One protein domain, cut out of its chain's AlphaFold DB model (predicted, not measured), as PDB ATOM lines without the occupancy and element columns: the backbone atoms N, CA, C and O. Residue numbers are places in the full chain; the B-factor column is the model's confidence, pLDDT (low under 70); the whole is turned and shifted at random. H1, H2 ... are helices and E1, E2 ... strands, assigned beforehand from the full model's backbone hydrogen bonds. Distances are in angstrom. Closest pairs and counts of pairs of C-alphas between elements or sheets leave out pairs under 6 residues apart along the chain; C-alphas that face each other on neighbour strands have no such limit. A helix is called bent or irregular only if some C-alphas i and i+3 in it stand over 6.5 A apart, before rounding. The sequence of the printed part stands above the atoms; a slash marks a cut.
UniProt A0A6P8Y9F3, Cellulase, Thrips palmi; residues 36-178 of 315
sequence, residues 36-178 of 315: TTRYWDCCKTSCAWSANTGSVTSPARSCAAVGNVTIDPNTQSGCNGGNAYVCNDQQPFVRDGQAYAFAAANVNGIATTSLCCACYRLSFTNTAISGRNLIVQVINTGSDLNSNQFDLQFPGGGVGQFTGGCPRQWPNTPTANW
ATOM      1  N   THR A  36      54.556 -27.261   8.770       94.00
ATOM      2  CA  THR A  36      53.715 -27.197   7.577       94.00
ATOM      3  C   THR A  36      54.500 -26.634   6.408       94.00
ATOM      4  O   THR A  36      55.299 -25.711   6.576       94.00
ATOM      5  N   THR A  37      54.242 -27.167   5.220       92.88
ATOM      6  CA  THR A  37      54.589 -26.512   3.957       92.88
ATOM      7  C   THR A  37      53.330 -26.382   3.094       92.88
ATOM      8  O   THR A  37      52.213 -26.574   3.582       92.88
ATOM      9  N   ARG A  38      53.471 -25.998   1.825       92.50
ATOM     10  CA  ARG A  38      52.364 -25.882   0.871       92.50
ATOM     11  C   ARG A  38      52.786 -26.453  -0.476       92.50
ATOM     12  O   ARG A  38      53.934 -26.256  -0.869       92.50
ATOM     13  N   TYR A  39      51.871 -27.112  -1.180       93.56
ATOM     14  CA  TYR A  39      52.149 -27.701  -2.489       93.56
ATOM     15  C   TYR A  39      50.885 -27.860  -3.347       93.56
ATOM     16  O   TYR A  39      49.763 -27.869  -2.838       93.56
ATOM     17  N   TRP A  40      51.085 -28.008  -4.656       93.69
ATOM     18  CA  TRP A  40      50.101 -28.495  -5.620       93.69
ATOM     19  C   TRP A  40      50.827 -29.004  -6.871       93.69
ATOM     20  O   TRP A  40      51.257 -28.214  -7.710       93.69
ATOM     21  N   ASP A  41      50.970 -30.322  -6.999       94.62
ATOM     22  CA  ASP A  41      51.708 -30.996  -8.085       94.62
ATOM     23  C   ASP A  41      50.798 -31.649  -9.144       94.62
ATOM     24  O   ASP A  41      51.272 -32.190 -10.148       94.62
ATOM     25  N   CYS A  42      49.479 -31.550  -8.938       96.38
ATOM     26  CA  CYS A  42      48.422 -32.144  -9.752       96.38
ATOM     27  C   CYS A  42      48.381 -33.684  -9.752       96.38
ATOM     28  O   CYS A  42      47.523 -34.276 -10.411       96.38
ATOM     29  N   CYS A  43      49.274 -34.358  -9.031       97.00
ATOM     30  CA  CYS A  43      49.374 -35.808  -9.048       97.00
ATOM     31  C   CYS A  43      48.137 -36.470  -8.437       97.00
ATOM     32  O   CYS A  43      47.497 -35.943  -7.528       97.00
ATOM     33  N   LYS A  44      47.831 -37.688  -8.893       97.31
ATOM     34  CA  LYS A  44      46.969 -38.583  -8.118       97.31
ATOM     35  C   LYS A  44      47.601 -38.790  -6.742       97.31
ATOM     36  O   LYS A  44      48.763 -39.188  -6.653       97.31
ATOM     37  N   THR A  45      46.828 -38.557  -5.690       95.88
ATOM     38  CA  THR A  45      47.322 -38.661  -4.318       95.88
ATOM     39  C   THR A  45      47.482 -40.119  -3.877       95.88
ATOM     40  O   THR A  45      46.787 -41.012  -4.370       95.88
ATOM     41  N   SER A  46      48.394 -40.401  -2.943       94.81
ATOM     42  CA  SER A  46      48.697 -41.776  -2.521       94.81
ATOM     43  C   SER A  46      47.484 -42.492  -1.921       94.81
ATOM     44  O   SER A  46      47.294 -43.678  -2.189       94.81
ATOM     45  N   CYS A  47      46.617 -41.787  -1.185       95.81
ATOM     46  CA  CYS A  47      45.412 -42.370  -0.595       95.81
ATOM     47  C   CYS A  47      44.286 -42.588  -1.614       95.81
ATOM     48  O   CYS A  47      43.241 -43.120  -1.250       95.81
ATOM     49  N   ALA A  48      44.474 -42.193  -2.880       96.31
ATOM     50  CA  ALA A  48      43.556 -42.522  -3.969       96.31
ATOM     51  C   ALA A  48      43.771 -43.938  -4.532       96.31
ATOM     52  O   ALA A  48      43.031 -44.380  -5.410       96.31
ATOM     53  N   TRP A  49      44.785 -44.657  -4.042       93.94
ATOM     54  CA  TRP A  49      44.987 -46.076  -4.310       93.94
ATOM     55  C   TRP A  49      44.351 -46.911  -3.206       93.94
ATOM     56  O   TRP A  49      44.742 -46.794  -2.048       93.94
ATOM     57  N   SER A  50      43.446 -47.821  -3.567       90.31
ATOM     58  CA  SER A  50      42.800 -48.719  -2.597       90.31
ATOM     59  C   SER A  50      43.805 -49.557  -1.797       90.31
ATOM     60  O   SER A  50      43.577 -49.846  -0.631       90.31
ATOM     61  N   ALA A  51      44.947 -49.909  -2.401       89.38
ATOM     62  CA  ALA A  51      46.010 -50.669  -1.739       89.38
ATOM     63  C   ALA A  51      46.732 -49.891  -0.620       89.38
ATOM     64  O   ALA A  51      47.353 -50.503   0.243       89.38
ATOM     65  N   ASN A  52      46.647 -48.557  -0.623       88.69
ATOM     66  CA  ASN A  52      47.302 -47.699   0.368       88.69
ATOM     67  C   ASN A  52      46.376 -47.318   1.526       88.69
ATOM     68  O   ASN A  52      46.814 -46.683   2.485       88.69
ATOM     69  N   THR A  53      45.095 -47.669   1.446       84.94
ATOM     70  CA  THR A  53      44.105 -47.314   2.459       84.94
ATOM     71  C   THR A  53      43.820 -48.493   3.376       84.94
ATOM     72  O   THR A  53      43.651 -49.615   2.907       84.94
ATOM     73  N   GLY A  54      43.750 -48.235   4.685       82.00
ATOM     74  CA  GLY A  54      43.232 -49.190   5.661       82.00
ATOM     75  C   GLY A  54      41.705 -49.318   5.588       82.00
ATOM     76  O   GLY A  54      41.109 -49.371   4.516       82.00
ATOM     77  N   SER A  55      41.044 -49.350   6.745       86.25
ATOM     78  CA  SER A  55      39.578 -49.422   6.823       86.25
ATOM     79  C   SER A  55      38.924 -48.075   6.492       86.25
ATOM     80  O   SER A  55      38.640 -47.278   7.386       86.25
ATOM     81  N   VAL A  56      38.684 -47.820   5.205       87.38
ATOM     82  CA  VAL A  56      37.945 -46.652   4.691       87.38
ATOM     83  C   VAL A  56      36.740 -47.101   3.866       87.38
ATOM     84  O   VAL A  56      36.716 -48.207   3.333       87.38
ATOM     85  N   THR A  57      35.732 -46.239   3.729       91.69
ATOM     86  CA  THR A  57      34.555 -46.517   2.884       91.69
ATOM     87  C   THR A  57      34.898 -46.542   1.395       91.69
ATOM     88  O   THR A  57      34.328 -47.314   0.631       91.69
ATOM     89  N   SER A  58      35.834 -45.690   0.985       91.88
ATOM     90  CA  SER A  58      36.395 -45.613  -0.361       91.88
ATOM     91  C   SER A  58      37.726 -44.859  -0.302       91.88
ATOM     92  O   SER A  58      37.878 -44.012   0.585       91.88
ATOM     93  N   PRO A  59      38.677 -45.129  -1.214       94.12
ATOM     94  CA  PRO A  59      39.904 -44.346  -1.302       94.12
ATOM     95  C   PRO A  59      39.605 -42.881  -1.638       94.12
ATOM     96  O   PRO A  59      38.517 -42.539  -2.111       94.12
ATOM     97  N   ALA A  60      40.591 -42.011  -1.422       95.81
ATOM     98  CA  ALA A  60      40.481 -40.617  -1.826       95.81
ATOM     99  C   ALA A  60      40.164 -40.520  -3.327       95.81
ATOM    100  O   ALA A  60      40.637 -41.299  -4.157       95.81
ATOM    101  N   ARG A  61      39.330 -39.553  -3.689       97.19
ATOM    102  CA  ARG A  61      38.910 -39.379  -5.076       97.19
ATOM    103  C   ARG A  61      40.076 -38.878  -5.924       97.19
ATOM    104  O   ARG A  61      40.810 -37.993  -5.495       97.19
ATOM    105  N   SER A  62      40.192 -39.408  -7.136       97.94
ATOM    106  CA  SER A  62      41.019 -38.838  -8.200       97.94
ATOM    107  C   SER A  62      40.154 -38.538  -9.418       97.94
ATOM    108  O   SER A  62      39.057 -39.091  -9.569       97.94
ATOM    109  N   CYS A  63      40.622 -37.626 -10.260       98.00
ATOM    110  CA  CYS A  63      39.862 -37.085 -11.372       98.00
ATOM    111  C   CYS A  63      40.596 -37.240 -12.704       98.00
ATOM    112  O   CYS A  63      41.823 -37.282 -12.758       98.00
ATOM    113  N   ALA A  64      39.834 -37.277 -13.797       96.62
ATOM    114  CA  ALA A  64      40.367 -37.034 -15.135       96.62
ATOM    115  C   ALA A  64      40.930 -35.602 -15.239       96.62
ATOM    116  O   ALA A  64      40.663 -34.770 -14.373       96.62
ATOM    117  N   ALA A  65      41.651 -35.281 -16.319       93.75
ATOM    118  CA  ALA A  65      42.361 -34.001 -16.462       93.75
ATOM    119  C   ALA A  65      41.487 -32.749 -16.230       93.75
ATOM    120  O   ALA A  65      41.948 -31.784 -15.630       93.75
ATOM    121  N   VAL A  66      40.200 -32.801 -16.602       90.12
ATOM    122  CA  VAL A  66      39.206 -31.736 -16.346       90.12
ATOM    123  C   VAL A  66      38.985 -31.431 -14.849       90.12
ATOM    124  O   VAL A  66      38.453 -30.384 -14.490       90.12
ATOM    125  N   GLY A  67      39.383 -32.342 -13.960       91.81
ATOM    126  CA  GLY A  67      39.457 -32.154 -12.510       91.81
ATOM    127  C   GLY A  67      38.131 -32.288 -11.751       91.81
ATOM    128  O   GLY A  67      38.130 -32.226 -10.525       91.81
ATOM    129  N   ASN A  68      37.000 -32.508 -12.428       93.31
ATOM    130  CA  ASN A  68      35.690 -32.727 -11.789       93.31
ATOM    131  C   ASN A  68      35.043 -34.087 -12.114       93.31
ATOM    132  O   ASN A  68      34.096 -34.484 -11.437       93.31
ATOM    133  N   VAL A  69      35.569 -34.830 -13.090       95.00
ATOM    134  CA  VAL A  69      35.106 -36.182 -13.433       95.00
ATOM    135  C   VAL A  69      35.930 -37.200 -12.659       95.00
ATOM    136  O   VAL A  69      37.121 -37.342 -12.925       95.00
ATOM    137  N   THR A  70      35.298 -37.906 -11.719       96.06
ATOM    138  CA  THR A  70      35.926 -39.007 -10.972       96.06
ATOM    139  C   THR A  70      36.410 -40.101 -11.919       96.06
ATOM    140  O   THR A  70      35.698 -40.460 -12.856       96.06
ATOM    141  N   ILE A  71      37.591 -40.651 -11.651       96.00
ATOM    142  CA  ILE A  71      38.193 -41.730 -12.437       96.00
ATOM    143  C   ILE A  71      38.393 -42.993 -11.590       96.00
ATOM    144  O   ILE A  71      38.372 -42.932 -10.360       96.00
ATOM    145  N   ASP A  72      38.552 -44.140 -12.254       95.31
ATOM    146  CA  ASP A  72      38.746 -45.434 -11.594       95.31
ATOM    147  C   ASP A  72      39.974 -45.395 -10.655       95.31
ATOM    148  O   ASP A  72      41.048 -44.966 -11.100       95.31
ATOM    149  N   PRO A  73      39.861 -45.854  -9.391       94.25
ATOM    150  CA  PRO A  73      40.962 -45.860  -8.424       94.25
ATOM    151  C   PRO A  73      42.214 -46.639  -8.848       94.25
ATOM    152  O   PRO A  73      43.278 -46.412  -8.280       94.25
ATOM    153  N   ASN A  74      42.143 -47.525  -9.840       94.81
ATOM    154  CA  ASN A  74      43.292 -48.241 -10.402       94.81
ATOM    155  C   ASN A  74      43.950 -47.491 -11.569       94.81
ATOM    156  O   ASN A  74      45.008 -47.897 -12.047       94.81
ATOM    157  N   THR A  75      43.366 -46.378 -12.026       97.00
ATOM    158  CA  THR A  75      43.947 -45.571 -13.103       97.00
ATOM    159  C   THR A  75      45.275 -44.974 -12.665       97.00
ATOM    160  O   THR A  75      45.386 -44.400 -11.576       97.00
ATOM    161  N   GLN A  76      46.280 -45.081 -13.536       97.38
ATOM    162  CA  GLN A  76      47.618 -44.577 -13.261       97.38
ATOM    163  C   GLN A  76      47.650 -43.048 -13.120       97.38
ATOM    164  O   GLN A  76      46.936 -42.326 -13.824       97.38
ATOM    165  N   SER A  77      48.508 -42.560 -12.221       97.62
ATOM    166  CA  SER A  77      48.742 -41.128 -11.993       97.62
ATOM    167  C   SER A  77      49.271 -40.439 -13.249       97.62
ATOM    168  O   SER A  77      50.168 -40.966 -13.910       97.62
ATOM    169  N   GLY A  78      48.800 -39.226 -13.539       96.69
ATOM    170  CA  GLY A  78      49.358 -38.369 -14.590       96.69
ATOM    171  C   GLY A  78      50.849 -38.086 -14.404       96.69
ATOM    172  O   GLY A  78      51.598 -38.025 -15.380       96.69
ATOM    173  N   CYS A  79      51.315 -38.046 -13.153       95.38
ATOM    174  CA  CYS A  79      52.734 -37.902 -12.813       95.38
ATOM    175  C   CYS A  79      53.586 -39.120 -13.199       95.38
ATOM    176  O   CYS A  79      54.802 -39.007 -13.314       95.38
ATOM    177  N   ASN A  80      52.954 -40.266 -13.463       95.88
ATOM    178  CA  ASN A  80      53.599 -41.506 -13.887       95.88
ATOM    179  C   ASN A  80      53.101 -41.970 -15.265       95.88
ATOM    180  O   ASN A  80      53.080 -43.167 -15.545       95.88
ATOM    181  N   GLY A  81      52.671 -41.042 -16.124       95.00
ATOM    182  CA  GLY A  81      52.271 -41.374 -17.493       95.00
ATOM    183  C   GLY A  81      50.786 -41.668 -17.706       95.00
ATOM    184  O   GLY A  81      50.395 -41.896 -18.845       95.00
ATOM    185  N   GLY A  82      49.973 -41.676 -16.649       96.38
ATOM    186  CA  GLY A  82      48.551 -42.008 -16.709       96.38
ATOM    187  C   GLY A  82      47.616 -40.807 -16.869       96.38
ATOM    188  O   GLY A  82      48.006 -39.749 -17.355       96.38
ATOM    189  N   ASN A  83      46.360 -40.992 -16.452       96.88
ATOM    190  CA  ASN A  83      45.256 -40.049 -16.684       96.88
ATOM    191  C   ASN A  83      44.511 -39.628 -15.403       96.88
ATOM    192  O   ASN A  83      43.479 -38.964 -15.495       96.88
ATOM    193  N   ALA A  84      45.009 -40.018 -14.226       98.00
ATOM    194  CA  ALA A  84      44.435 -39.642 -12.938       98.00
ATOM    195  C   ALA A  84      45.209 -38.484 -12.288       98.00
ATOM    196  O   ALA A  84      46.434 -38.534 -12.167       98.00
ATOM    197  N   TYR A  85      44.475 -37.477 -11.828       98.06
ATOM    198  CA  TYR A  85      44.973 -36.247 -11.216       98.06
ATOM    199  C   TYR A  85      44.223 -35.962  -9.910       98.06
ATOM    200  O   TYR A  85      43.183 -36.572  -9.633       98.06
ATOM    201  N   VAL A  86      44.735 -35.030  -9.111       97.12
ATOM    202  CA  VAL A  86      43.988 -34.464  -7.978       97.12
ATOM    203  C   VAL A  86      42.722 -33.753  -8.477       97.12
ATOM    204  O   VAL A  86      42.689 -33.207  -9.584       97.12
ATOM    205  N   CYS A  87      41.654 -33.788  -7.687       96.56
ATOM    206  CA  CYS A  87      40.386 -33.177  -8.058       96.56
ATOM    207  C   CYS A  87      40.332 -31.688  -7.698       96.56
ATOM    208  O   CYS A  87      40.897 -31.242  -6.705       96.56
ATOM    209  N   ASN A  88      39.574 -30.910  -8.470       93.62
ATOM    210  CA  ASN A  88      39.446 -29.472  -8.242       93.62
ATOM    211  C   ASN A  88      38.720 -29.135  -6.928       93.62
ATOM    212  O   ASN A  88      38.918 -28.060  -6.385       93.62
ATOM    213  N   ASP A  89      37.868 -30.013  -6.407       94.38
ATOM    214  CA  ASP A  89      37.197 -29.809  -5.116       94.38
ATOM    215  C   ASP A  89      38.064 -30.218  -3.912       94.38
ATOM    216  O   ASP A  89      37.633 -30.065  -2.773       94.38
ATOM    217  N   GLN A  90      39.297 -30.681  -4.152       96.06
ATOM    218  CA  GLN A  90      40.312 -30.923  -3.119       96.06
ATOM    219  C   GLN A  90      41.180 -29.674  -2.859       96.06
ATOM    220  O   GLN A  90      42.279 -29.743  -2.315       96.06
ATOM    221  N   GLN A  91      40.667 -28.500  -3.230       94.94
ATOM    222  CA  GLN A  91      41.218 -27.194  -2.879       94.94
ATOM    223  C   GLN A  91      40.821 -26.790  -1.444       94.94
ATOM    224  O   GLN A  91      39.804 -27.261  -0.929       94.94
ATOM    225  N   PRO A  92      41.585 -25.902  -0.780       94.00
ATOM    226  CA  PRO A  92      41.215 -25.381   0.530       94.00
ATOM    227  C   PRO A  92      39.984 -24.472   0.424       94.00
ATOM    228  O   PRO A  92      39.824 -23.726  -0.541       94.00
ATOM    229  N   PHE A  93      39.121 -24.502   1.436       93.25
ATOM    230  CA  PHE A  93      37.886 -23.722   1.467       93.25
ATOM    231  C   PHE A  93      37.532 -23.275   2.887       93.25
ATOM    232  O   PHE A  93      38.098 -23.738   3.876       93.25
ATOM    233  N   VAL A  94      36.572 -22.359   2.992       93.31
ATOM    234  CA  VAL A  94      36.009 -21.919   4.272       93.31
ATOM    235  C   VAL A  94      34.522 -22.230   4.279       93.31
ATOM    236  O   VAL A  94      33.820 -21.942   3.311       93.31
ATOM    237  N   ARG A  95      34.041 -22.798   5.383       90.88
ATOM    238  CA  ARG A  95      32.618 -23.011   5.651       90.88
ATOM    239  C   ARG A  95      32.339 -22.591   7.089       90.88
ATOM    240  O   ARG A  95      33.075 -22.982   7.987       90.88
ATOM    241  N   ASP A  96      31.327 -21.747   7.281       93.31
ATOM    242  CA  ASP A  96      30.882 -21.268   8.598       93.31
ATOM    243  C   ASP A  96      32.009 -20.676   9.468       93.31
ATOM    244  O   ASP A  96      32.072 -20.868  10.678       93.31
ATOM    245  N   GLY A  97      32.954 -19.970   8.836       88.69
ATOM    246  CA  GLY A  97      34.107 -19.365   9.514       88.69
ATOM    247  C   GLY A  97      35.243 -20.333   9.872       88.69
ATOM    248  O   GLY A  97      36.294 -19.879  10.321       88.69
ATOM    249  N   GLN A  98      35.090 -21.637   9.624       93.25
ATOM    250  CA  GLN A  98      36.142 -22.640   9.780       93.25
ATOM    251  C   GLN A  98      36.844 -22.897   8.440       93.25
ATOM    252  O   GLN A  98      36.206 -23.131   7.413       93.25
ATOM    253  N   ALA A  99      38.179 -22.864   8.452       95.00
ATOM    254  CA  ALA A  99      38.997 -23.218   7.299       95.00
ATOM    255  C   ALA A  99      39.206 -24.736   7.219       95.00
ATOM    256  O   ALA A  99      39.506 -25.383   8.230       95.00
ATOM    257  N   TYR A 100      39.104 -25.270   6.007       97.94
ATOM    258  CA  TYR A 100      39.321 -26.668   5.668       97.94
ATOM    259  C   TYR A 100      40.324 -26.781   4.524       97.94
ATOM    260  O   TYR A 100      40.371 -25.926   3.639       97.94
ATOM    261  N   ALA A 101      41.121 -27.841   4.530       97.31
ATOM    262  CA  ALA A 101      42.015 -28.162   3.429       97.31
ATOM    263  C   ALA A 101      42.276 -29.666   3.343       97.31
ATOM    264  O   ALA A 101      41.794 -30.467   4.145       97.31
ATOM    265  N   PHE A 102      43.091 -30.030   2.366       98.12
ATOM    266  CA  PHE A 102      43.643 -31.362   2.208       98.12
ATOM    267  C   PHE A 102      45.157 -31.290   2.390       98.12
ATOM    268  O   PHE A 102      45.755 -30.222   2.235       98.12
ATOM    269  N   ALA A 103      45.784 -32.400   2.763       96.56
ATOM    270  CA  ALA A 103      47.221 -32.423   2.999       96.56
ATOM    271  C   ALA A 103      47.867 -33.746   2.584       96.56
ATOM    272  O   ALA A 103      47.232 -34.808   2.611       96.56
ATOM    273  N   ALA A 104      49.157 -33.665   2.260       94.94
ATOM    274  CA  ALA A 104      50.063 -34.782   2.453       94.94
ATOM    275  C   ALA A 104      50.574 -34.755   3.895       94.94
ATOM    276  O   ALA A 104      50.856 -33.677   4.418       94.94
ATOM    277  N   ALA A 105      50.685 -35.905   4.551       93.25
ATOM    278  CA  ALA A 105      51.207 -35.938   5.911       93.25
ATOM    279  C   ALA A 105      52.105 -37.144   6.181       93.25
ATOM    280  O   ALA A 105      51.940 -38.218   5.599       93.25
ATOM    281  N   ASN A 106      53.030 -36.941   7.115       91.06
ATOM    282  CA  ASN A 106      53.773 -37.979   7.809       91.06
ATOM    283  C   ASN A 106      53.693 -37.675   9.308       91.06
ATOM    284  O   ASN A 106      54.158 -36.627   9.754       91.06
ATOM    285  N   VAL A 107      53.064 -38.568  10.072       87.50
ATOM    286  CA  VAL A 107      52.856 -38.408  11.515       87.50
ATOM    287  C   VAL A 107      53.544 -39.553  12.238       87.50
ATOM    288  O   VAL A 107      53.289 -40.726  11.964       87.50
ATOM    289  N   ASN A 108      54.413 -39.212  13.184       85.56
ATOM    290  CA  ASN A 108      55.208 -40.183  13.919       85.56
ATOM    291  C   ASN A 108      54.343 -41.205  14.641       85.56
ATOM    292  O   ASN A 108      53.384 -40.857  15.328       85.56
ATOM    293  N   GLY A 109      54.748 -42.469  14.541       83.00
ATOM    294  CA  GLY A 109      54.072 -43.569  15.222       83.00
ATOM    295  C   GLY A 109      52.719 -43.939  14.612       83.00
ATOM    296  O   GLY A 109      52.038 -44.797  15.166       83.00
ATOM    297  N   ILE A 110      52.331 -43.339  13.481       84.25
ATOM    298  CA  ILE A 110      51.107 -43.685  12.758       84.25
ATOM    299  C   ILE A 110      51.484 -44.337  11.429       84.25
ATOM    300  O   ILE A 110      52.203 -43.763  10.614       84.25
ATOM    301  N   ALA A 111      50.974 -45.547  11.199       82.62
ATOM    302  CA  ALA A 111      51.138 -46.224   9.918       82.62
ATOM    303  C   ALA A 111      50.453 -45.431   8.793       82.62
ATOM    304  O   ALA A 111      49.334 -44.943   8.963       82.62
ATOM    305  N   THR A 112      51.074 -45.366   7.616       79.00
ATOM    306  CA  THR A 112      50.545 -44.642   6.443       79.00
ATOM    307  C   THR A 112      49.125 -45.082   6.065       79.00
ATOM    308  O   THR A 112      48.281 -44.243   5.757       79.00
ATOM    309  N   THR A 113      48.817 -46.374   6.196       82.38
ATOM    310  CA  THR A 113      47.480 -46.943   5.947       82.38
ATOM    311  C   THR A 113      46.408 -46.449   6.917       82.38
ATOM    312  O   THR A 113      45.236 -46.389   6.550       82.38
ATOM    313  N   SER A 114      46.800 -46.092   8.145       85.19
ATOM    314  CA  SER A 114      45.924 -45.505   9.169       85.19
ATOM    315  C   SER A 114      45.854 -43.981   9.075       85.19
ATOM    316  O   SER A 114      44.932 -43.373   9.611       85.19
ATOM    317  N   LEU A 115      46.829 -43.366   8.399       87.75
ATOM    318  CA  LEU A 115      46.886 -41.927   8.183       87.75
ATOM    319  C   LEU A 115      45.996 -41.496   7.012       87.75
ATOM    320  O   LEU A 115      45.400 -40.422   7.050       87.75
ATOM    321  N   CYS A 116      45.869 -42.334   5.983       91.38
ATOM    322  CA  CYS A 116      44.996 -42.045   4.854       91.38
ATOM    323  C   CYS A 116      43.545 -41.797   5.285       91.38
ATOM    324  O   CYS A 116      42.932 -42.595   5.988       91.38
ATOM    325  N   CYS A 117      42.986 -40.691   4.794       91.69
ATOM    326  CA  CYS A 117      41.649 -40.170   5.083       91.69
ATOM    327  C   CYS A 117      41.426 -39.677   6.523       91.69
ATOM    328  O   CYS A 117      40.340 -39.162   6.805       91.69
ATOM    329  N   ALA A 118      42.425 -39.772   7.408       91.62
ATOM    330  CA  ALA A 118      42.346 -39.218   8.753       91.62
ATOM    331  C   ALA A 118      42.247 -37.686   8.712       91.62
ATOM    332  O   ALA A 118      42.758 -37.031   7.799       91.62
ATOM    333  N   CYS A 119      41.583 -37.116   9.718       93.88
ATOM    334  CA  CYS A 119      41.414 -35.675   9.853       93.88
ATOM    335  C   CYS A 119      42.190 -35.141  11.058       93.88
ATOM    336  O   CYS A 119      42.146 -35.728  12.138       93.88
ATOM    337  N   TYR A 120      42.845 -33.995  10.884       93.25
ATOM    338  CA  TYR A 120      43.590 -33.310  11.938       93.25
ATOM    339  C   TYR A 120      43.151 -31.856  12.035       93.25
ATOM    340  O   TYR A 120      42.908 -31.197  11.025       93.25
ATOM    341  N   ARG A 121      43.091 -31.335  13.259       94.44
ATOM    342  CA  ARG A 121      42.997 -29.895  13.497       94.44
ATOM    343  C   ARG A 121      44.399 -29.361  13.751       94.44
ATOM    344  O   ARG A 121      45.006 -29.694  14.764       94.44
ATOM    345  N   LEU A 122      44.879 -28.518  12.851       94.00
ATOM    346  CA  LEU A 122      46.156 -27.833  12.973       94.00
ATOM    347  C   LEU A 122      45.926 -26.472  13.625       94.00
ATOM    348  O   LEU A 122      45.119 -25.686  13.128       94.00
ATOM    349  N   SER A 123      46.634 -26.196  14.716       94.06
ATOM    350  CA  SER A 123      46.665 -24.882  15.364       94.06
ATOM    351  C   SER A 123      48.027 -24.250  15.103       94.06
ATOM    352  O   SER A 123      49.049 -24.775  15.540       94.06
ATOM    353  N   PHE A 124      48.061 -23.150  14.351       93.50
ATOM    354  CA  PHE A 124      49.322 -22.500  13.979       93.50
ATOM    355  C   PHE A 124      49.927 -21.743  15.165       93.50
ATOM    356  O   PHE A 124      49.190 -21.189  15.981       93.50
ATOM    357  N   THR A 125      51.261 -21.683  15.248       93.94
ATOM    358  CA  THR A 125      51.953 -21.188  16.457       93.94
ATOM    359  C   THR A 125      52.971 -20.071  16.221       93.94
ATOM    360  O   THR A 125      53.244 -19.314  17.149       93.94
ATOM    361  N   ASN A 126      53.527 -19.916  15.013       90.00
ATOM    362  CA  ASN A 126      54.761 -19.137  14.805       90.00
ATOM    363  C   ASN A 126      54.735 -18.128  13.638       90.00
ATOM    364  O   ASN A 126      55.778 -17.583  13.285       90.00
ATOM    365  N   THR A 127      53.580 -17.872  13.023       91.12
ATOM    366  CA  THR A 127      53.439 -16.900  11.919       91.12
ATOM    367  C   THR A 127      52.312 -15.902  12.196       91.12
ATOM    368  O   THR A 127      51.671 -15.943  13.246       91.12
ATOM    369  N   ALA A 128      52.014 -15.026  11.230       91.06
ATOM    370  CA  ALA A 128      50.905 -14.069  11.299       91.06
ATOM    371  C   ALA A 128      49.513 -14.714  11.493       91.06
ATOM    372  O   ALA A 128      48.557 -14.022  11.835       91.06
ATOM    373  N   ILE A 129      49.386 -16.029  11.282       90.50
ATOM    374  CA  ILE A 129      48.148 -16.790  11.506       90.50
ATOM    375  C   ILE A 129      48.174 -17.611  12.804       90.50
ATOM    376  O   ILE A 129      47.343 -18.500  12.972       90.50
ATOM    377  N   SER A 130      49.105 -17.329  13.720       93.62
ATOM    378  CA  SER A 130      49.162 -17.987  15.031       93.62
ATOM    379  C   SER A 130      47.820 -17.900  15.773       93.62
ATOM    380  O   SER A 130      47.112 -16.893  15.698       93.62
ATOM    381  N   GLY A 131      47.430 -18.991  16.433       89.50
ATOM    382  CA  GLY A 131      46.141 -19.149  17.111       89.50
ATOM    383  C   GLY A 131      44.960 -19.483  16.192       89.50
ATOM    384  O   GLY A 131      43.891 -19.841  16.686       89.50
ATOM    385  N   ARG A 132      45.121 -19.413  14.862       93.19
ATOM    386  CA  ARG A 132      44.090 -19.869  13.918       93.19
ATOM    387  C   ARG A 132      44.138 -21.382  13.740       93.19
ATOM    388  O   ARG A 132      45.190 -22.005  13.882       93.19
ATOM    389  N   ASN A 133      42.988 -21.945  13.374       93.31
ATOM    390  CA  ASN A 133      42.814 -23.380  13.179       93.31
ATOM    391  C   ASN A 133      42.493 -23.714  11.720       93.31
ATOM    392  O   ASN A 133      41.630 -23.076  11.114       93.31
ATOM    393  N   LEU A 134      43.119 -24.767  11.201       95.44
ATOM    394  CA  LEU A 134      42.816 -25.378   9.908       95.44
ATOM    395  C   LEU A 134      42.490 -26.854  10.130       95.44
ATOM    396  O   LEU A 134      43.276 -27.571  10.747       95.44
ATOM    397  N   ILE A 135      41.341 -27.313   9.642       97.25
ATOM    398  CA  ILE A 135      41.005 -28.739   9.654       97.25
ATOM    399  C   ILE A 135      41.463 -29.338   8.327       97.25
ATOM    400  O   ILE A 135      41.080 -28.853   7.267       97.25
ATOM    401  N   VAL A 136      42.286 -30.380   8.378       96.88
ATOM    402  CA  VAL A 136      42.823 -31.034   7.181       96.88
ATOM    403  C   VAL A 136      42.399 -32.488   7.111       96.88
ATOM    404  O   VAL A 136      42.426 -33.174   8.130       96.88
ATOM    405  N   GLN A 137      42.067 -32.967   5.914       96.94
ATOM    406  CA  GLN A 137      42.024 -34.398   5.620       96.94
ATOM    407  C   GLN A 137      43.329 -34.821   4.943       96.94
ATOM    408  O   GLN A 137      43.751 -34.215   3.954       96.94
ATOM    409  N   VAL A 138      43.962 -35.880   5.446       95.38
ATOM    410  CA  VAL A 138      45.152 -36.445   4.809       95.38
ATOM    411  C   VAL A 138      44.728 -37.309   3.627       95.38
ATOM    412  O   VAL A 138      44.069 -38.331   3.795       95.38
ATOM    413  N   ILE A 139      45.112 -36.903   2.421       95.81
ATOM    414  CA  ILE A 139      44.817 -37.642   1.181       95.81
ATOM    415  C   ILE A 139      46.078 -38.102   0.460       95.81
ATOM    416  O   ILE A 139      45.988 -38.823  -0.534       95.81
ATOM    417  N   ASN A 140      47.243 -37.693   0.948       94.56
ATOM    418  CA  ASN A 140      48.532 -38.087   0.420       94.56
ATOM    419  C   ASN A 140      49.492 -38.412   1.572       94.56
ATOM    420  O   ASN A 140      49.373 -37.899   2.683       94.56
ATOM    421  N   THR A 141      50.466 -39.255   1.297       86.44
ATOM    422  CA  THR A 141      51.519 -39.664   2.223       86.44
ATOM    423  C   THR A 141      52.803 -39.719   1.417       86.44
ATOM    424  O   THR A 141      52.803 -40.292   0.327       86.44
ATOM    425  N   GLY A 142      53.881 -39.149   1.935       68.38
ATOM    426  CA  GLY A 142      55.169 -39.090   1.248       68.38
ATOM    427  C   GLY A 142      56.277 -39.656   2.122       68.38
ATOM    428  O   GLY A 142      56.283 -39.445   3.334       68.38
ATOM    429  N   SER A 143      57.211 -40.384   1.510       58.31
ATOM    430  CA  SER A 143      58.462 -40.806   2.154       58.31
ATOM    431  C   SER A 143      59.474 -39.663   2.279       58.31
ATOM    432  O   SER A 143      60.447 -39.780   3.012       58.31
ATOM    433  N   ASP A 144      59.257 -38.581   1.534       60.50
ATOM    434  CA  ASP A 144      60.038 -37.345   1.505       60.50
ATOM    435  C   ASP A 144      59.607 -36.326   2.573       60.50
ATOM    436  O   ASP A 144      60.254 -35.295   2.749       60.50
ATOM    437  N   LEU A 145      58.534 -36.621   3.309       67.75
ATOM    438  CA  LEU A 145      58.067 -35.798   4.414       67.75
ATOM    439  C   LEU A 145      58.884 -36.084   5.670       67.75
ATOM    440  O   LEU A 145      59.027 -37.239   6.089       67.75
ATOM    441  N   ASN A 146      59.344 -35.020   6.325       75.19
ATOM    442  CA  ASN A 146      59.947 -35.138   7.639       75.19
ATOM    443  C   ASN A 146      58.931 -35.663   8.660       75.19
ATOM    444  O   ASN A 146      57.713 -35.644   8.485       75.19
ATOM    445  N   SER A 147      59.485 -36.100   9.777       81.94
ATOM    446  CA  SER A 147      58.769 -36.443  10.991       81.94
ATOM    447  C   SER A 147      57.781 -35.333  11.414       81.94
ATOM    448  O   SER A 147      58.188 -34.191  11.626       81.94
ATOM    449  N   ASN A 148      56.487 -35.664  11.536       87.44
ATOM    450  CA  ASN A 148      55.394 -34.726  11.855       87.44
ATOM    451  C   ASN A 148      55.288 -33.527  10.890       87.44
ATOM    452  O   ASN A 148      55.178 -32.373  11.317       87.44
ATOM    453  N   GLN A 149      55.312 -33.786   9.587       92.31
ATOM    454  CA  GLN A 149      55.148 -32.761   8.556       92.31
ATOM    455  C   GLN A 149      53.785 -32.877   7.867       92.31
ATOM    456  O   GLN A 149      53.340 -33.974   7.528       92.31
ATOM    457  N   PHE A 150      53.143 -31.728   7.645       94.12
ATOM    458  CA  PHE A 150      51.914 -31.581   6.867       94.12
ATOM    459  C   PHE A 150      52.153 -30.647   5.675       94.12
ATOM    460  O   PHE A 150      52.270 -29.432   5.838       94.12
ATOM    461  N   ASP A 151      52.165 -31.192   4.467       95.12
ATOM    462  CA  ASP A 151      52.234 -30.398   3.244       95.12
ATOM    463  C   ASP A 151      50.819 -30.073   2.791       95.12
ATOM    464  O   ASP A 151      50.056 -30.934   2.348       95.12
ATOM    465  N   LEU A 152      50.440 -28.811   2.960       95.81
ATOM    466  CA  LEU A 152      49.081 -28.361   2.734       95.81
ATOM    467  C   LEU A 152      48.811 -28.208   1.233       95.81
ATOM    468  O   LEU A 152      49.555 -27.529   0.524       95.81
ATOM    469  N   GLN A 153      47.720 -28.795   0.754       94.06
ATOM    470  CA  GLN A 153      47.358 -28.776  -0.656       94.06
ATOM    471  C   GLN A 153      46.703 -27.436  -1.015       94.06
ATOM    472  O   GLN A 153      45.533 -27.199  -0.726       94.06
ATOM    473  N   PHE A 154      47.489 -26.533  -1.594       92.38
ATOM    474  CA  PHE A 154      47.099 -25.168  -1.948       92.38
ATOM    475  C   PHE A 154      47.509 -24.923  -3.403       92.38
ATOM    476  O   PHE A 154      48.710 -24.928  -3.683       92.38
ATOM    477  N   PRO A 155      46.565 -24.700  -4.337       90.12
ATOM    478  CA  PRO A 155      46.891 -24.340  -5.714       90.12
ATOM    479  C   PRO A 155      47.872 -23.174  -5.769       90.12
ATOM    480  O   PRO A 155      47.701 -22.168  -5.080       90.12
ATOM    481  N   GLY A 156      48.926 -23.328  -6.567       88.06
ATOM    482  CA  GLY A 156      50.015 -22.356  -6.598       88.06
ATOM    483  C   GLY A 156      50.933 -22.402  -5.374       88.06
ATOM    484  O   GLY A 156      51.709 -21.479  -5.190       88.06
ATOM    485  N   GLY A 157      50.898 -23.448  -4.545       89.19
ATOM    486  CA  GLY A 157      51.860 -23.671  -3.455       89.19
ATOM    487  C   GLY A 157      53.241 -24.145  -3.926       89.19
ATOM    488  O   GLY A 157      54.187 -24.156  -3.143       89.19
ATOM    489  N   GLY A 158      53.370 -24.482  -5.211       89.88
ATOM    490  CA  GLY A 158      54.569 -25.056  -5.821       89.88
ATOM    491  C   GLY A 158      54.366 -26.535  -6.151       89.88
ATOM    492  O   GLY A 158      53.721 -27.263  -5.400       89.88
ATOM    493  N   VAL A 159      54.896 -26.970  -7.293       90.50
ATOM    494  CA  VAL A 159      54.771 -28.359  -7.774       90.50
ATOM    495  C   VAL A 159      55.740 -29.326  -7.084       90.50
ATOM    496  O   VAL A 159      55.611 -30.536  -7.228       90.50
ATOM    497  N   GLY A 160      56.728 -28.814  -6.347       90.19
ATOM    498  CA  GLY A 160      57.688 -29.641  -5.624       90.19
ATOM    499  C   GLY A 160      58.521 -30.533  -6.546       90.19
ATOM    500  O   GLY A 160      58.913 -30.131  -7.644       90.19
ATOM    501  N   GLN A 161      58.818 -31.752  -6.092       87.94
ATOM    502  CA  GLN A 161      59.642 -32.713  -6.835       87.94
ATOM    503  C   GLN A 161      58.936 -33.263  -8.087       87.94
ATOM    504  O   GLN A 161      59.588 -33.538  -9.096       87.94
ATOM    505  N   PHE A 162      57.605 -33.392  -8.058       88.06
ATOM    506  CA  PHE A 162      56.820 -33.970  -9.149       88.06
ATOM    507  C   PHE A 162      56.397 -32.907 -10.170       88.06
ATOM    508  O   PHE A 162      55.241 -32.505 -10.273       88.06
ATOM    509  N   THR A 163      57.342 -32.478 -11.001       89.19
ATOM    510  CA  THR A 163      57.130 -31.390 -11.974       89.19
ATOM    511  C   THR A 163      56.300 -31.783 -13.202       89.19
ATOM    512  O   THR A 163      55.880 -30.911 -13.960       89.19
ATOM    513  N   GLY A 164      56.049 -33.079 -13.420       89.06
ATOM    514  CA  GLY A 164      55.398 -33.591 -14.630       89.06
ATOM    515  C   GLY A 164      53.867 -33.634 -14.599       89.06
ATOM    516  O   GLY A 164      53.254 -33.701 -15.663       89.06
ATOM    517  N   GLY A 165      53.239 -33.598 -13.419       93.69
ATOM    518  CA  GLY A 165      51.785 -33.745 -13.281       93.69
ATOM    519  C   GLY A 165      51.017 -32.574 -13.861       93.69
ATOM    520  O   GLY A 165      50.223 -32.720 -14.789       93.69
ATOM    521  N   CYS A 166      51.292 -31.390 -13.331       93.62
ATOM    522  CA  CYS A 166      50.572 -30.189 -13.712       93.62
ATOM    523  C   CYS A 166      50.698 -29.778 -15.186       93.62
ATOM    524  O   CYS A 166      49.663 -29.458 -15.771       93.62
ATOM    525  N   PRO A 167      51.879 -29.828 -15.838       91.44
ATOM    526  CA  PRO A 167      51.974 -29.553 -17.272       91.44
ATOM    527  C   PRO A 167      51.160 -30.530 -18.127       91.44
ATOM    528  O   PRO A 167      50.645 -30.144 -19.172       91.44
ATOM    529  N   ARG A 168      51.021 -31.792 -17.695       92.81
ATOM    530  CA  ARG A 168      50.188 -32.788 -18.388       92.81
ATOM    531  C   ARG A 168      48.700 -32.536 -18.183       92.81
ATOM    532  O   ARG A 168      47.933 -32.686 -19.129       92.81
ATOM    533  N   GLN A 169      48.294 -32.156 -16.971       94.06
ATOM    534  CA  GLN A 169      46.895 -31.846 -16.679       94.06
ATOM    535  C   GLN A 169      46.438 -30.565 -17.384       94.06
ATOM    536  O   GLN A 169      45.338 -30.511 -17.931       94.06
ATOM    537  N   TRP A 170      47.297 -29.545 -17.383       90.25
ATOM    538  CA  TRP A 170      46.987 -28.193 -17.831       90.25
ATOM    539  C   TRP A 170      47.976 -27.707 -18.907       90.25
ATOM    540  O   TRP A 170      48.707 -26.737 -18.690       90.25
ATOM    541  N   PRO A 171      47.998 -28.340 -20.097       89.06
ATOM    542  CA  PRO A 171      49.016 -28.088 -21.123       89.06
ATOM    543  C   PRO A 171      48.986 -26.666 -21.698       89.06
ATOM    544  O   PRO A 171      49.992 -26.181 -22.207       89.06
ATOM    545  N   ASN A 172      47.849 -25.974 -21.590       86.44
ATOM    546  CA  ASN A 172      47.656 -24.621 -22.125       86.44
ATOM    547  C   ASN A 172      48.048 -23.508 -21.139       86.44
ATOM    548  O   ASN A 172      47.886 -22.328 -21.437       86.44
ATOM    549  N   THR A 173      48.543 -23.870 -19.961       82.25
ATOM    550  CA  THR A 173      48.931 -22.943 -18.892       82.25
ATOM    551  C   THR A 173      50.292 -23.379 -18.361       82.25
ATOM    552  O   THR A 173      50.359 -24.260 -17.505       82.25
ATOM    553  N   PRO A 174      51.392 -22.819 -18.890       79.31
ATOM    554  CA  PRO A 174      52.735 -23.227 -18.505       79.31
ATOM    555  C   PRO A 174      52.985 -23.036 -17.006       79.31
ATOM    556  O   PRO A 174      52.777 -21.947 -16.473       79.31
ATOM    557  N   THR A 175      53.508 -24.070 -16.343       77.56
ATOM    558  CA  THR A 175      53.815 -24.045 -14.901       77.56
ATOM    559  C   THR A 175      54.856 -22.999 -14.514       77.56
ATOM    560  O   THR A 175      54.868 -22.552 -13.373       77.56
ATOM    561  N   ALA A 176      55.685 -22.543 -15.461       76.06
ATOM    562  CA  ALA A 176      56.607 -21.421 -15.268       76.06
ATOM    563  C   ALA A 176      55.893 -20.125 -14.830       76.06
ATOM    564  O   ALA A 176      56.488 -19.285 -14.161       76.06
ATOM    565  N   ASN A 177      54.604 -19.982 -15.156       77.25
ATOM    566  CA  ASN A 177      53.794 -18.828 -14.769       77.25
ATOM    567  C   ASN A 177      53.154 -18.988 -13.380       77.25
ATOM    568  O   ASN A 177      52.458 -18.088 -12.917       77.25
ATOM    569  N   TRP A 178      53.352 -20.128 -12.711       81.00
ATOM    570  CA  TRP A 178      52.734 -20.453 -11.419       81.00
ATOM    571  C   TRP A 178      53.683 -20.215 -10.241       81.00
ATOM    572  O   TRP A 178      53.435 -20.676  -9.128       81.00
TER     573      TRP A 178
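Overview. This is residues 36 to 178 of the 315 residues of the protein "Cellulase" of Thrips palmi (UniProt A0A6P8Y9F3). With little regular structure, a strongly twisted, branched six-stranded sheet round bent E3 makes one half; loops, chiefly residues 40 to 92, with small H2 and H3 make the other. The 143 printed residues, 47 in named elements, give E1 E2 E3 H1 E4 E5 E6 H2 H3, class mixed. The whole is compact, radius of gyration of the C-alphas 14.8 A, spans 40 by 38 by 31 A.

Along the chain. E1, residues 36 to 39, begins at C-alpha (53.715, -27.197, 7.577). Then come E2, 93 to 95; E3, 98 to 106, 23.5 A; H1, 112 to 115; E4, 119 to 123; E5, 133 to 140, 20.3 A; E6, 149 to 153; H2, 165 to 169; H3, 175 to 178, ending at C-alpha (52.734, -20.453, -11.419).

Arrangement. E1 and E6 are parallel, N 39 and O 152 2.9 A apart. E3 bends by 61 degrees at residue 102. On one side of it lie antiparallel E2, its hairpin partner, N 100 and O 93 2.8 A apart, and antiparallel E6, N 151 and O 104 2.8 A. Parallel E5 lies on the other side, N 101 and O 135 2.9 A. E4 and E5 form an antiparallel hairpin, N 122 and O 134 2.8 A. H1 only grazes the sheet. H2 and H3, not on it, are close but not clearly touching, closest C-alphas Pro 167 and Thr 175, 6.3 A. H2's O i to N i+4 pair is within hydrogen-bond range; H1 and H3 are too short for one.

Size, cuts and confidence. The C-alphas farthest apart, Gly 109 and Asn 172, span 42.4 A. The printed part has no cut; links E1 to E2 and E6 to H2 are long. Residues 142 to 145 have pLDDT under 70.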